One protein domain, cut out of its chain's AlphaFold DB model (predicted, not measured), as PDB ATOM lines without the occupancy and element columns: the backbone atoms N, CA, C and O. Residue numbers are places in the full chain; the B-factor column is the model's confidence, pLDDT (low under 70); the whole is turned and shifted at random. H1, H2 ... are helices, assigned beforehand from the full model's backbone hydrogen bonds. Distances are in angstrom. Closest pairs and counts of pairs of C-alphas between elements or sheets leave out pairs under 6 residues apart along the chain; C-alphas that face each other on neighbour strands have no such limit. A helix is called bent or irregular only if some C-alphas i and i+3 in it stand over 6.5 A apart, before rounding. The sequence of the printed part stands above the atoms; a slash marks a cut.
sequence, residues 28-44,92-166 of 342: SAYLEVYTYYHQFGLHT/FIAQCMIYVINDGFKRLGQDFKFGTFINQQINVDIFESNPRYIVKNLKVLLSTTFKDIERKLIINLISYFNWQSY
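AT A GLANCE: This is residues 28 to 44 and 92 to 166 of the 342 residues of an uncharacterized protein of Lactococcus laudensis (UniProt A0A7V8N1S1). Helices H4 and H5 form a hairpin, side by side, and H1 packs on H5 at a slant, with H5 lying between H1 and H4. The kinked H2 packs steeply across H1 and H5, while short H3 sits just before H4. The 92 printed residues hold five named helices, H1 to H5 in chain order, and no named strand; the class is all helix, with mostly crossed packing. The whole is compact, with a radius of gyration of the C-alphas of 12.3 A, and spans 37 by 29 by 24 A.

HOW THE PARTS SIT: H1, residues 28 to 40, touches H5, residues 148 to 164, at a steep tilt of 40 degrees, opposite ways; their closest C-alphas, Ala 29 and Asn 156, are 4.6 A apart. H2, residues 92 to 112, touches H1 with residues 97 to 104 alone, at 65 degrees, a steep tilt; the closest C-alphas are Tyr 34 and Ile 101, 6.2 A. H2 touches H5 at a steep tilt of 62 degrees, closest at the C-alphas of Cys 96 and Leu 157, 7.1 A. H3, residues 124 to 129, only just touches H2, with 3 pairs of C-alphas within 8 A, the closest Tyr 99 and Val 124, 7.2 A. H4, residues 131 to 144, forms a helical hairpin with H5, at a shallow tilt of 17 degrees; the closest C-alphas are Val 135 and Ile 158, 5.4 A. H1 is apart from H3 and H4. Every O i to N i+4 pair is within hydrogen-bond range in H1, H3 and H5, against 15 of 17 in H2 and 9 of 10 in H4.

IN THESE COORDINATES: H1 begins at C-alpha 28 (-45.810, -5.644, -44.392) and is 17.9 A long. H2, 28.6 A, is irregular, with C-alphas 107 and 110 7.2 A apart, and has a kink of 48 degrees near residue 106. H3 is 8.6 A and H4 20.4 A long. H5, 24.3 A, ends at C-alpha 164 (-40.014, 3.011, -34.946).

THE WHOLE: The two C-alphas farthest apart, those of Asp 111 and Thr 144, are 37.7 A apart. Residues 45 to 91 are not printed, and C-alphas 44 and 92 are 9.0 A apart across the cut. The link from H2 to H3 is long, 11 residues. No printed residue has a pLDDT under 70.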
ATOM      1  N   SER A  28     -46.015  -5.624 -42.938       86.25
ATOM      2  CA  SER A  28     -45.810  -5.644 -44.392       86.25
ATOM      3  C   SER A  28     -44.425  -5.116 -44.742       86.25
ATOM      4  O   SER A  28     -43.705  -5.766 -45.490       86.25
ATOM      5  N   ALA A  29     -44.012  -4.003 -44.130       91.56
ATOM      6  CA  ALA A  29     -42.716  -3.393 -44.375       91.56
ATOM      7  C   ALA A  29     -41.584  -4.347 -43.984       91.56
ATOM      8  O   ALA A  29     -40.651  -4.550 -44.760       91.56
ATOM      9  N   TYR A  30     -41.706  -4.990 -42.818       92.50
ATOM     10  CA  TYR A  30     -40.790  -6.046 -42.399       92.50
ATOM     11  C   TYR A  30     -40.742  -7.199 -43.415       92.50
ATOM     12  O   TYR A  30     -39.659  -7.588 -43.856       92.50
ATOM     13  N   LEU A  31     -41.901  -7.739 -43.817       91.06
ATOM     14  CA  LEU A  31     -41.980  -8.883 -44.727       91.06
ATOM     15  C   LEU A  31     -41.462  -8.550 -46.127       91.06
ATOM     16  O   LEU A  31     -40.856  -9.406 -46.761       91.06
ATOM     17  N   GLU A  32     -41.660  -7.329 -46.610       93.62
ATOM     18  CA  GLU A  32     -41.134  -6.858 -47.893       93.62
ATOM     19  C   GLU A  32     -39.604  -6.739 -47.863       93.62
ATOM     20  O   GLU A  32     -38.932  -7.202 -48.786       93.62
ATOM     21  N   VAL A  33     -39.033  -6.205 -46.776       95.44
ATOM     22  CA  VAL A  33     -37.573  -6.162 -46.571       95.44
ATOM     23  C   VAL A  33     -36.998  -7.577 -46.485       95.44
ATOM     24  O   VAL A  33     -36.001  -7.888 -47.142       95.44
ATOM     25  N   TYR A  34     -37.648  -8.461 -45.726       93.88
ATOM     26  CA  TYR A  34     -37.242  -9.858 -45.608       93.88
ATOM     27  C   TYR A  34     -37.358 -10.614 -46.942       93.88
ATOM     28  O   TYR A  34     -36.466 -11.380 -47.300       93.88
ATOM     29  N   THR A  35     -38.418 -10.366 -47.716       92.69
ATOM     30  CA  THR A  35     -38.630 -10.969 -49.042       92.69
ATOM     31  C   THR A  35     -37.547 -10.528 -50.018       92.69
ATOM     32  O   THR A  35     -36.999 -11.372 -50.727       92.69
ATOM     33  N   TYR A  36     -37.192  -9.239 -50.022       94.81
ATOM     34  CA  TYR A  36     -36.061  -8.745 -50.805       94.81
ATOM     35  C   TYR A  36     -34.779  -9.490 -50.423       94.81
ATOM     36  O   TYR A  36     -34.097 -10.023 -51.295       94.81
ATOM     37  N   TYR A  37     -34.465  -9.564 -49.123       94.44
ATOM     38  CA  TYR A  37     -33.269 -10.253 -48.640       94.44
ATOM     39  C   TYR A  37     -33.246 -11.723 -49.063       94.44
ATOM     40  O   TYR A  37     -32.231 -12.215 -49.546       94.44
ATOM     41  N   HIS A  38     -34.373 -12.418 -48.945       91.50
ATOM     42  CA  HIS A  38     -34.469 -13.813 -49.349       91.50
ATOM     43  C   HIS A  38     -34.251 -14.003 -50.862       91.50
ATOM     44  O   HIS A  38     -33.682 -15.005 -51.285       91.50
ATOM     45  N   GLN A  39     -34.713 -13.063 -51.689       92.69
ATOM     46  CA  GLN A  39     -34.595 -13.155 -53.147       92.69
ATOM     47  C   GLN A  39     -33.220 -12.732 -53.675       92.69
ATOM     48  O   GLN A  39     -32.729 -13.334 -54.628       92.69
ATOM     49  N   PHE A  40     -32.609 -11.703 -53.084       91.56
ATOM     50  CA  PHE A  40     -31.440 -11.023 -53.654       91.56
ATOM     51  C   PHE A  40     -30.231 -10.950 -52.712       91.56
ATOM     52  O   PHE A  40     -29.161 -10.506 -53.127       91.56
ATOM     53  N   GLY A  41     -30.374 -11.371 -51.456       92.00
ATOM     54  CA  GLY A  41     -29.389 -11.132 -50.404       92.00
ATOM     55  C   GLY A  41     -29.385  -9.678 -49.920       92.00
ATOM     56  O   GLY A  41     -30.326  -8.913 -50.140       92.00
ATOM     57  N   LEU A  42     -28.317  -9.289 -49.219       93.06
ATOM     58  CA  LEU A  42     -28.132  -7.913 -48.754       93.06
ATOM     59  C   LEU A  42     -27.862  -6.955 -49.918       93.06
ATOM     60  O   LEU A  42     -27.165  -7.286 -50.877       93.06
ATOM     61  N   HIS A  43     -28.377  -5.731 -49.804       91.38
ATOM     62  CA  HIS A  43     -28.156  -4.700 -50.811       91.38
ATOM     63  C   HIS A  43     -26.672  -4.295 -50.889       91.38
ATOM     64  O   HIS A  43     -26.100  -3.725 -49.956       91.38
ATOM     65  N   THR A  44     -26.060  -4.512 -52.048       85.25
ATOM     66  CA  THR A  44     -24.683  -4.099 -52.341       85.25
ATOM     67  C   THR A  44     -24.682  -3.018 -53.413       85.25
ATOM     68  O   THR A  44     -25.534  -3.009 -54.299       85.25
ATOM     69  N   PHE A  92     -25.354   1.547 -46.955       89.81
ATOM     70  CA  PHE A  92     -26.203   1.978 -45.838       89.81
ATOM     71  C   PHE A  92     -27.572   1.260 -45.832       89.81
ATOM     72  O   PHE A  92     -28.115   0.954 -44.773       89.81
ATOM     73  N   ILE A  93     -28.102   0.926 -47.017       93.19
ATOM     74  CA  ILE A  93     -29.333   0.143 -47.186       93.19
ATOM     75  C   ILE A  93     -29.172  -1.269 -46.603       93.19
ATOM     76  O   ILE A  93     -30.076  -1.729 -45.916       93.19
ATOM     77  N   ALA A  94     -28.034  -1.942 -46.805       94.12
ATOM     78  CA  ALA A  94     -27.781  -3.258 -46.212       94.12
ATOM     79  C   ALA A  94     -27.774  -3.203 -44.684       94.12
ATOM     80  O   ALA A  94     -28.423  -4.034 -44.058       94.12
ATOM     81  N   GLN A  95     -27.147  -2.190 -44.083       93.81
ATOM     82  CA  GLN A  95     -27.178  -2.025 -42.626       93.81
ATOM     83  C   GLN A  95     -28.610  -1.815 -42.111       93.81
ATOM     84  O   GLN A  95     -29.015  -2.432 -41.127       93.81
ATOM     85  N   CYS A  96     -29.408  -1.015 -42.829       95.62
ATOM     86  CA  CYS A  96     -30.835  -0.853 -42.548       95.62
ATOM     87  C   CYS A  96     -31.588  -2.193 -42.639       95.62
ATOM     88  O   CYS A  96     -32.387  -2.503 -41.760       95.62
ATOM     89  N   MET A  97     -31.329  -3.001 -43.673       96.31
ATOM     90  CA  MET A  97     -31.946  -4.322 -43.833       96.31
ATOM     91  C   MET A  97     -31.598  -5.255 -42.675       96.31
ATOM     92  O   MET A  97     -32.501  -5.864 -42.109       96.31
ATOM     93  N   ILE A  98     -30.313  -5.351 -42.313       95.62
ATOM     94  CA  ILE A  98     -29.837  -6.191 -41.206       95.62
ATOM     95  C   ILE A  98     -30.570  -5.810 -39.921       95.62
ATOM     96  O   ILE A  98     -31.094  -6.685 -39.234       95.62
ATOM     97  N   TYR A  99     -30.663  -4.510 -39.630       95.94
ATOM     98  CA  TYR A  99     -31.368  -4.020 -38.453       95.94
ATOM     99  C   TYR A  99     -32.845  -4.434 -38.448       95.94
ATOM    100  O   TYR A  99     -33.295  -5.075 -37.500       95.94
ATOM    101  N   VAL A 100     -33.584  -4.126 -39.519       95.62
ATOM    102  CA  VAL A 100     -35.027  -4.414 -39.628       95.62
ATOM    103  C   VAL A 100     -35.316  -5.912 -39.525       95.62
ATOM    104  O   VAL A 100     -36.249  -6.321 -38.831       95.62
ATOM    105  N   ILE A 101     -34.513  -6.740 -40.198       95.75
ATOM    106  CA  ILE A 101     -34.668  -8.196 -40.184       95.75
ATOM    107  C   ILE A 101     -34.421  -8.741 -38.774       95.75
ATOM    108  O   ILE A 101     -35.234  -9.520 -38.271       95.75
ATOM    109  N   ASN A 102     -33.353  -8.287 -38.115       95.00
ATOM    110  CA  ASN A 102     -32.992  -8.740 -36.777       95.00
ATOM    111  C   ASN A 102     -33.985  -8.271 -35.708       95.00
ATOM    112  O   ASN A 102     -34.355  -9.067 -34.847       95.00
ATOM    113  N   ASP A 103     -34.433  -7.014 -35.746       92.56
ATOM    114  CA  ASP A 103     -35.427  -6.505 -34.794       92.56
ATOM    115  C   ASP A 103     -36.785  -7.197 -34.988       92.56
ATOM    116  O   ASP A 103     -37.355  -7.707 -34.024       92.56
ATOM    117  N   GLY A 104     -37.269  -7.343 -36.227       91.31
ATOM    118  CA  GLY A 104     -38.523  -8.059 -36.471       91.31
ATOM    119  C   GLY A 104     -38.452  -9.550 -36.117       91.31
ATOM    120  O   GLY A 104     -39.417 -10.100 -35.580       91.31
ATOM    121  N   PHE A 105     -37.299 -10.199 -36.314       90.81
ATOM    122  CA  PHE A 105     -37.084 -11.566 -35.836       90.81
ATOM    123  C   PHE A 105     -37.160 -11.655 -34.304       90.81
ATOM    124  O   PHE A 105     -37.838 -12.536 -33.783       90.81
ATOM    125  N   LYS A 106     -36.536 -10.715 -33.579       89.81
ATOM    126  CA  LYS A 106     -36.615 -10.645 -32.109       89.81
ATOM    127  C   LYS A 106     -38.033 -10.363 -31.602       89.81
ATOM    128  O   LYS A 106     -38.408 -10.887 -30.563       89.81
ATOM    129  N   ARG A 107     -38.809  -9.523 -32.297       86.50
ATOM    130  CA  ARG A 107     -40.154  -9.108 -31.852       86.50
ATOM    131  C   ARG A 107     -41.263 -10.100 -32.181       86.50
ATOM    132  O   ARG A 107     -42.257 -10.115 -31.467       86.50
ATOM    133  N   LEU A 108     -41.148 -10.829 -33.291       82.44
ATOM    134  CA  LEU A 108     -42.205 -11.716 -33.798       82.44
ATOM    135  C   LEU A 108     -41.658 -13.055 -34.293       82.44
ATOM    136  O   LEU A 108     -42.268 -14.098 -34.073       82.44
ATOM    137  N   GLY A 109     -40.519 -13.037 -34.983       77.75
ATOM    138  CA  GLY A 109     -39.997 -14.223 -35.659       77.75
ATOM    139  C   GLY A 109     -39.702 -15.406 -34.735       77.75
ATOM    140  O   GLY A 109     -39.931 -16.547 -35.131       77.75
ATOM    141  N   GLN A 110     -39.261 -15.149 -33.499       78.62
ATOM    142  CA  GLN A 110     -39.022 -16.192 -32.493       78.62
ATOM    143  C   GLN A 110     -40.308 -16.937 -32.102       78.62
ATOM    144  O   GLN A 110     -40.320 -18.168 -32.103       78.62
ATOM    145  N   ASP A 111     -41.395 -16.207 -31.841       73.88
ATOM    146  CA  ASP A 111     -42.660 -16.787 -31.373       73.88
ATOM    147  C   ASP A 111     -43.413 -17.512 -32.492       73.88
ATOM    148  O   ASP A 111     -43.954 -18.602 -32.308       73.88
ATOM    149  N   PHE A 112     -43.421 -16.920 -33.685       70.50
ATOM    150  CA  PHE A 112     -44.146 -17.445 -34.839       70.50
ATOM    151  C   PHE A 112     -43.283 -18.320 -35.761       70.50
ATOM    152  O   PHE A 112     -43.773 -18.788 -36.790       70.50
ATOM    153  N   LYS A 113     -42.010 -18.540 -35.410       74.69
ATOM    154  CA  LYS A 113     -41.038 -19.353 -36.161       74.69
ATOM    155  C   LYS A 113     -40.898 -18.944 -37.638       74.69
ATOM    156  O   LYS A 113     -40.819 -19.800 -38.518       74.69
ATOM    157  N   PHE A 114     -40.852 -17.641 -37.923       73.19
ATOM    158  CA  PHE A 114     -40.577 -17.113 -39.268       73.19
ATOM    159  C   PHE A 114     -39.478 -16.047 -39.254       73.19
ATOM    160  O   PHE A 114     -39.203 -15.425 -38.232       73.19
ATOM    161  N   GLY A 115     -38.857 -15.812 -40.409       80.19
ATOM    162  CA  GLY A 115     -37.731 -14.885 -40.527       80.19
ATOM    163  C   GLY A 115     -36.382 -15.544 -40.230       80.19
ATOM    164  O   GLY A 115     -36.282 -16.757 -40.053       80.19
ATOM    165  N   THR A 116     -35.323 -14.736 -40.196       87.19
ATOM    166  CA  THR A 116     -33.973 -15.188 -39.842       87.19
ATOM    167  C   THR A 116     -33.231 -14.105 -39.075       87.19
ATOM    168  O   THR A 116     -33.575 -12.929 -39.185       87.19
ATOM    169  N   PHE A 117     -32.200 -14.501 -38.333       90.44
ATOM    170  CA  PHE A 117     -31.261 -13.575 -37.717       90.44
ATOM    171  C   PHE A 117     -29.985 -13.506 -38.559       90.44
ATOM    172  O   PHE A 117     -29.336 -14.520 -38.809       90.44
ATOM    173  N   ILE A 118     -29.615 -12.304 -38.986       91.75
ATOM    174  CA  ILE A 118     -28.411 -12.044 -39.770       91.75
ATOM    175  C   ILE A 118     -27.275 -11.681 -38.813       91.75
ATOM    176  O   ILE A 118     -27.291 -10.628 -38.173       91.75
ATOM    177  N   ASN A 119     -26.271 -12.555 -38.737       87.25
ATOM    178  CA  ASN A 119     -25.093 -12.375 -37.892       87.25
ATOM    179  C   ASN A 119     -24.019 -11.520 -38.594       87.25
ATOM    180  O   ASN A 119     -22.981 -12.031 -39.012       87.25
ATOM    181  N   GLN A 120     -24.296 -10.226 -38.761       87.00
ATOM    182  CA  GLN A 120     -23.364  -9.242 -39.318       87.00
ATOM    183  C   GLN A 120     -23.287  -8.021 -38.399       87.00
ATOM    184  O   GLN A 120     -24.303  -7.564 -37.873       87.00
ATOM    185  N   GLN A 121     -22.072  -7.513 -38.174       82.50
ATOM    186  CA  GLN A 121     -21.845  -6.385 -37.274       82.50
ATOM    187  C   GLN A 121     -22.402  -5.094 -37.876       82.50
ATOM    188  O   GLN A 121     -21.977  -4.663 -38.944       82.50
ATOM    189  N   ILE A 122     -23.320  -4.462 -37.150       86.62
ATOM    190  CA  ILE A 122     -23.846  -3.128 -37.442       86.62
ATOM    191  C   ILE A 122     -23.834  -2.291 -36.161       86.62
ATOM    192  O   ILE A 122     -23.909  -2.834 -35.058       86.62
ATOM    193  N   ASN A 123     -23.761  -0.966 -36.292       83.75
ATOM    194  CA  ASN A 123     -23.872  -0.059 -35.151       83.75
ATOM    195  C   ASN A 123     -25.345   0.096 -34.743       83.75
ATOM    196  O   ASN A 123     -26.027   1.009 -35.207       83.75
ATOM    197  N   VAL A 124     -25.828  -0.827 -33.909       84.50
ATOM    198  CA  VAL A 124     -27.226  -0.907 -33.450       84.50
ATOM    199  C   VAL A 124     -27.688   0.389 -32.774       84.50
ATOM    200  O   VAL A 124     -28.812   0.827 -33.024       84.50
ATOM    201  N   ASP A 125     -26.814   1.056 -32.017       85.25
ATOM    202  CA  ASP A 125     -27.150   2.266 -31.255       85.25
ATOM    203  C   ASP A 125     -27.643   3.406 -32.153       85.25
ATOM    204  O   ASP A 125     -28.566   4.139 -31.791       85.25
ATOM    205  N   ILE A 126     -27.072   3.543 -33.358       86.19
ATOM    206  CA  ILE A 126     -27.515   4.540 -34.343       86.19
ATOM    207  C   ILE A 126     -28.952   4.251 -34.794       86.19
ATOM    208  O   ILE A 126     -29.741   5.187 -34.955       86.19
ATOM    209  N   PHE A 127     -29.296   2.974 -34.981       88.50
ATOM    210  CA  PHE A 127     -30.618   2.547 -35.437       88.50
ATOM    211  C   PHE A 127     -31.690   2.654 -34.360       88.50
ATOM    212  O   PHE A 127     -32.812   3.048 -34.667       88.50
ATOM    213  N   GLU A 128     -31.337   2.389 -33.106       86.06
ATOM    214  CA  GLU A 128     -32.258   2.522 -31.977       86.06
ATOM    215  C   GLU A 128     -32.460   3.983 -31.561       86.06
ATOM    216  O   GLU A 128     -33.590   4.409 -31.326       86.06
ATOM    217  N   SER A 129     -31.385   4.774 -31.529       87.00
ATOM    218  CA  SER A 129     -31.424   6.136 -30.981       87.00
ATOM    219  C   SER A 129     -31.858   7.193 -31.996       87.00
ATOM    220  O   SER A 129     -32.362   8.246 -31.611       87.00
ATOM    221  N   ASN A 130     -31.654   6.957 -33.300       89.06
ATOM    222  CA  ASN A 130     -31.831   7.988 -34.330       89.06
ATOM    223  C   ASN A 130     -32.651   7.535 -35.562       89.06
ATOM    224  O   ASN A 130     -32.248   7.803 -36.703       89.06
ATOM    225  N   PRO A 131     -33.854   6.949 -35.401       90.31
ATOM    226  CA  PRO A 131     -34.665   6.487 -36.534       90.31
ATOM    227  C   PRO A 131     -35.044   7.620 -37.510       90.31
ATOM    228  O   PRO A 131     -35.078   7.420 -38.724       90.31
ATOM    229  N   ARG A 132     -35.241   8.857 -37.025       90.62
ATOM    230  CA  ARG A 132     -35.532  10.024 -37.889       90.62
ATOM    231  C   ARG A 132     -34.369  10.387 -38.817       90.62
ATOM    232  O   ARG A 132     -34.599  10.789 -39.960       90.62
ATOM    233  N   TYR A 133     -33.133  10.247 -38.339       91.69
ATOM    234  CA  TYR A 133     -31.936  10.465 -39.152       91.69
ATOM    235  C   TYR A 133     -31.853   9.426 -40.276       91.69
ATOM    236  O   TYR A 133     -31.615   9.773 -41.433       91.69
ATOM    237  N   ILE A 134     -32.163   8.167 -39.961       94.19
ATOM    238  CA  ILE A 134     -32.194   7.077 -40.940       94.19
ATOM    239  C   ILE A 134     -33.252   7.326 -42.010       94.19
ATOM    240  O   ILE A 134     -32.940   7.258 -43.198       94.19
ATOM    241  N   VAL A 135     -34.469   7.715 -41.617       94.56
ATOM    242  CA  VAL A 135     -35.532   8.093 -42.563       94.56
ATOM    243  C   VAL A 135     -35.069   9.207 -43.505       94.56
ATOM    244  O   VAL A 135     -35.327   9.140 -44.707       94.56
ATOM    245  N   LYS A 136     -34.375  10.231 -42.991       93.94
ATOM    246  CA  LYS A 136     -33.844  11.326 -43.817       93.94
ATOM    247  C   LYS A 136     -32.846  10.805 -44.857       93.94
ATOM    248  O   LYS A 136     -32.992  11.131 -46.033       93.94
ATOM    249  N   ASN A 137     -31.892   9.967 -44.452       93.06
ATOM    250  CA  ASN A 137     -30.900   9.389 -45.364       93.06
ATOM    251  C   ASN A 137     -31.540   8.470 -46.411       93.06
ATOM    252  O   ASN A 137     -31.219   8.561 -47.594       93.06
ATOM    253  N   LEU A 138     -32.504   7.639 -46.008       95.00
ATOM    254  CA  LEU A 138     -33.241   6.776 -46.929       95.00
ATOM    255  C   LEU A 138     -34.057   7.580 -47.951       95.00
ATOM    256  O   LEU A 138     -34.118   7.188 -49.112       95.00
ATOM    257  N   LYS A 139     -34.639   8.725 -47.573       94.94
ATOM    258  CA  LYS A 139     -35.334   9.617 -48.521       94.94
ATOM    259  C   LYS A 139     -34.390  10.223 -49.564       94.94
ATOM    260  O   LYS A 139     -34.784  10.349 -50.719       94.94
ATOM    261  N   VAL A 140     -33.157  10.568 -49.177       92.44
ATOM    262  CA  VAL A 140     -32.119  11.041 -50.114       92.44
ATOM    263  C   VAL A 140     -31.684   9.919 -51.062       92.44
ATOM    264  O   VAL A 140     -31.516  10.142 -52.258       92.44
ATOM    265  N   LEU A 141     -31.550   8.690 -50.564       91.19
ATOM    266  CA  LEU A 141     -31.273   7.539 -51.427       91.19
ATOM    267  C   LEU A 141     -32.440   7.277 -52.386       91.19
ATOM    268  O   LEU A 141     -32.230   7.130 -53.583       91.19
ATOM    269  N   LEU A 142     -33.686   7.342 -51.908       93.12
ATOM    270  CA  LEU A 142     -34.875   7.136 -52.738       93.12
ATOM    271  C   LEU A 142     -34.980   8.124 -53.911       93.12
ATOM    272  O   LEU A 142     -35.508   7.758 -54.962       93.12
ATOM    273  N   SER A 143     -34.512   9.368 -53.757       92.06
ATOM    274  CA  SER A 143     -34.534  10.351 -54.850       92.06
ATOM    275  C   SER A 143     -33.478  10.086 -55.925       92.06
ATOM    276  O   SER A 143     -33.621  10.589 -57.036       92.06
ATOM    277  N   THR A 144     -32.452   9.285 -55.623       89.00
ATOM    278  CA  THR A 144     -31.358   8.944 -56.550       89.00
ATOM    279  C   THR A 144     -31.408   7.494 -57.049       89.00
ATOM    280  O   THR A 144     -30.738   7.153 -58.023       89.00
ATOM    281  N   THR A 145     -32.233   6.634 -56.444       89.31
ATOM    282  CA  THR A 145     -32.460   5.249 -56.879       89.31
ATOM    283  C   THR A 145     -33.542   5.156 -57.958       89.31
ATOM    284  O   THR A 145     -34.692   5.542 -57.734       89.31
ATOM    285  N   PHE A 146     -33.212   4.556 -59.105       86.31
ATOM    286  CA  PHE A 146     -34.137   4.407 -60.240       86.31
ATOM    287  C   PHE A 146     -34.751   3.011 -60.386       86.31
ATOM    288  O   PHE A 146     -35.850   2.895 -60.912       86.31
ATOM    289  N   LYS A 147     -34.082   1.949 -59.924       90.69
ATOM    290  CA  LYS A 147     -34.598   0.580 -60.066       90.69
ATOM    291  C   LYS A 147     -35.797   0.359 -59.149       90.69
ATOM    292  O   LYS A 147     -35.669   0.488 -57.934       90.69
ATOM    293  N   ASP A 148     -36.924  -0.062 -59.710       92.38
ATOM    294  CA  ASP A 148     -38.184  -0.216 -58.969       92.38
ATOM    295  C   ASP A 148     -38.081  -1.150 -57.762       92.38
ATOM    296  O   ASP A 148     -38.614  -0.850 -56.697       92.38
ATOM    297  N   ILE A 149     -37.349  -2.258 -57.902       92.50
ATOM    298  CA  ILE A 149     -37.156  -3.240 -56.826       92.50
ATOM    299  C   ILE A 149     -36.398  -2.611 -55.641       92.50
ATOM    300  O   ILE A 149     -36.791  -2.787 -54.489       92.50
ATOM    301  N   GLU A 150     -35.362  -1.812 -55.915       91.50
ATOM    302  CA  GLU A 150     -34.597  -1.090 -54.888       91.50
ATOM    303  C   GLU A 150     -35.419   0.067 -54.295       91.50
ATOM    304  O   GLU A 150     -35.432   0.264 -53.081       91.50
ATOM    305  N   ARG A 151     -36.186   0.796 -55.118       94.81
ATOM    306  CA  ARG A 151     -37.117   1.834 -54.643       94.81
ATOM    307  C   ARG A 151     -38.156   1.246 -53.689       94.81
ATOM    308  O   ARG A 151     -38.390   1.818 -52.625       94.81
ATOM    309  N   LYS A 152     -38.739   0.090 -54.032       95.94
ATOM    310  CA  LYS A 152     -39.694  -0.638 -53.184       95.94
ATOM    311  C   LYS A 152     -39.059  -1.020 -51.848       95.94
ATOM    312  O   LYS A 152     -39.676  -0.797 -50.807       95.94
ATOM    313  N   LEU A 153     -37.829  -1.535 -51.854       96.25
ATOM    314  CA  LEU A 153     -37.084  -1.825 -50.627       96.25
ATOM    315  C   LEU A 153     -36.919  -0.569 -49.759       96.25
ATOM    316  O   LEU A 153     -37.271  -0.587 -48.582       96.25
ATOM    317  N   ILE A 154     -36.434   0.533 -50.340       96.31
ATOM    318  CA  ILE A 154     -36.187   1.782 -49.606       96.31
ATOM    319  C   ILE A 154     -37.488   2.347 -49.018       96.31
ATOM    320  O   ILE A 154     -37.493   2.786 -47.870       96.31
ATOM    321  N   ILE A 155     -38.604   2.301 -49.754       96.44
ATOM    322  CA  ILE A 155     -39.922   2.727 -49.256       96.44
ATOM    323  C   ILE A 155     -40.339   1.909 -48.026       96.44
ATOM    324  O   ILE A 155     -40.807   2.483 -47.042       96.44
ATOM    325  N   ASN A 156     -40.136   0.590 -48.047       96.38
ATOM    326  CA  ASN A 156     -40.470  -0.273 -46.913       96.38
ATOM    327  C   ASN A 156     -39.545  -0.036 -45.712       96.38
ATOM    328  O   ASN A 156     -40.029   0.058 -44.586       96.38
ATOM    329  N   LEU A 157     -38.245   0.182 -45.933       96.81
ATOM    330  CA  LEU A 157     -37.332   0.608 -44.866       96.81
ATOM    331  C   LEU A 157     -37.781   1.946 -44.251       96.81
ATOM    332  O   LEU A 157     -37.850   2.069 -43.031       96.81
ATOM    333  N   ILE A 158     -38.158   2.932 -45.074       95.12
ATOM    334  CA  ILE A 158     -38.698   4.219 -44.598       95.12
ATOM    335  C   ILE A 158     -39.962   4.005 -43.761       95.12
ATOM    336  O   ILE A 158     -40.095   4.622 -42.706       95.12
ATOM    337  N   SER A 159     -40.885   3.156 -44.219       93.38
ATOM    338  CA  SER A 159     -42.117   2.831 -43.490       93.38
ATOM    339  C   SER A 159     -41.807   2.273 -42.098       93.38
ATOM    340  O   SER A 159     -42.314   2.774 -41.093       93.38
ATOM    341  N   TYR A 160     -40.880   1.317 -42.032       93.44
ATOM    342  CA  TYR A 160     -40.460   0.692 -40.788       93.44
ATOM    343  C   TYR A 160     -39.813   1.691 -39.812       93.44
ATOM    344  O   TYR A 160     -40.238   1.800 -38.663       93.44
ATOM    345  N   PHE A 161     -38.827   2.476 -40.260       93.12
ATOM    346  CA  PHE A 161     -38.154   3.442 -39.381       93.12
ATOM    347  C   PHE A 161     -39.053   4.623 -38.991       93.12
ATOM    348  O   PHE A 161     -38.893   5.178 -37.904       93.12
ATOM    349  N   ASN A 162     -40.029   4.997 -39.827       91.44
ATOM    350  CA  ASN A 162     -41.063   5.947 -39.421       91.44
ATOM    351  C   ASN A 162     -41.870   5.390 -38.248       91.44
ATOM    352  O   ASN A 162     -41.994   6.087 -37.247       91.44
ATOM    353  N   TRP A 163     -42.368   4.151 -38.337       89.50
ATOM    354  CA  TRP A 163     -43.060   3.498 -37.220       89.50
ATOM    355  C   TRP A 163     -42.198   3.487 -35.954       89.50
ATOM    356  O   TRP A 163     -42.647   3.941 -34.903       89.50
ATOM    357  N   GLN A 164     -40.938   3.063 -36.075       88.69
ATOM    358  CA  GLN A 164     -40.014   3.011 -34.946       88.69
ATOM    359  C   GLN A 164     -39.816   4.385 -34.291       88.69
ATOM    360  O   GLN A 164     -39.717   4.483 -33.071       88.69
ATOM    361  N   SER A 165     -39.810   5.464 -35.080       86.31
ATOM    362  CA  SER A 165     -39.647   6.831 -34.571       86.31
ATOM    363  C   SER A 165     -40.810   7.351 -33.714       86.31
ATOM    364  O   SER A 165     -40.669   8.410 -33.098       86.31
ATOM    365  N   TYR A 166     -41.938   6.634 -33.691       81.69
ATOM    366  CA  TYR A 166     -43.119   6.936 -32.879       81.69
ATOM    367  C   TYR A 166     -43.283   5.994 -31.679       81.69
ATOM    368  O   TYR A 166     -44.278   6.091 -30.965       81.69
TER     369      TYR A 166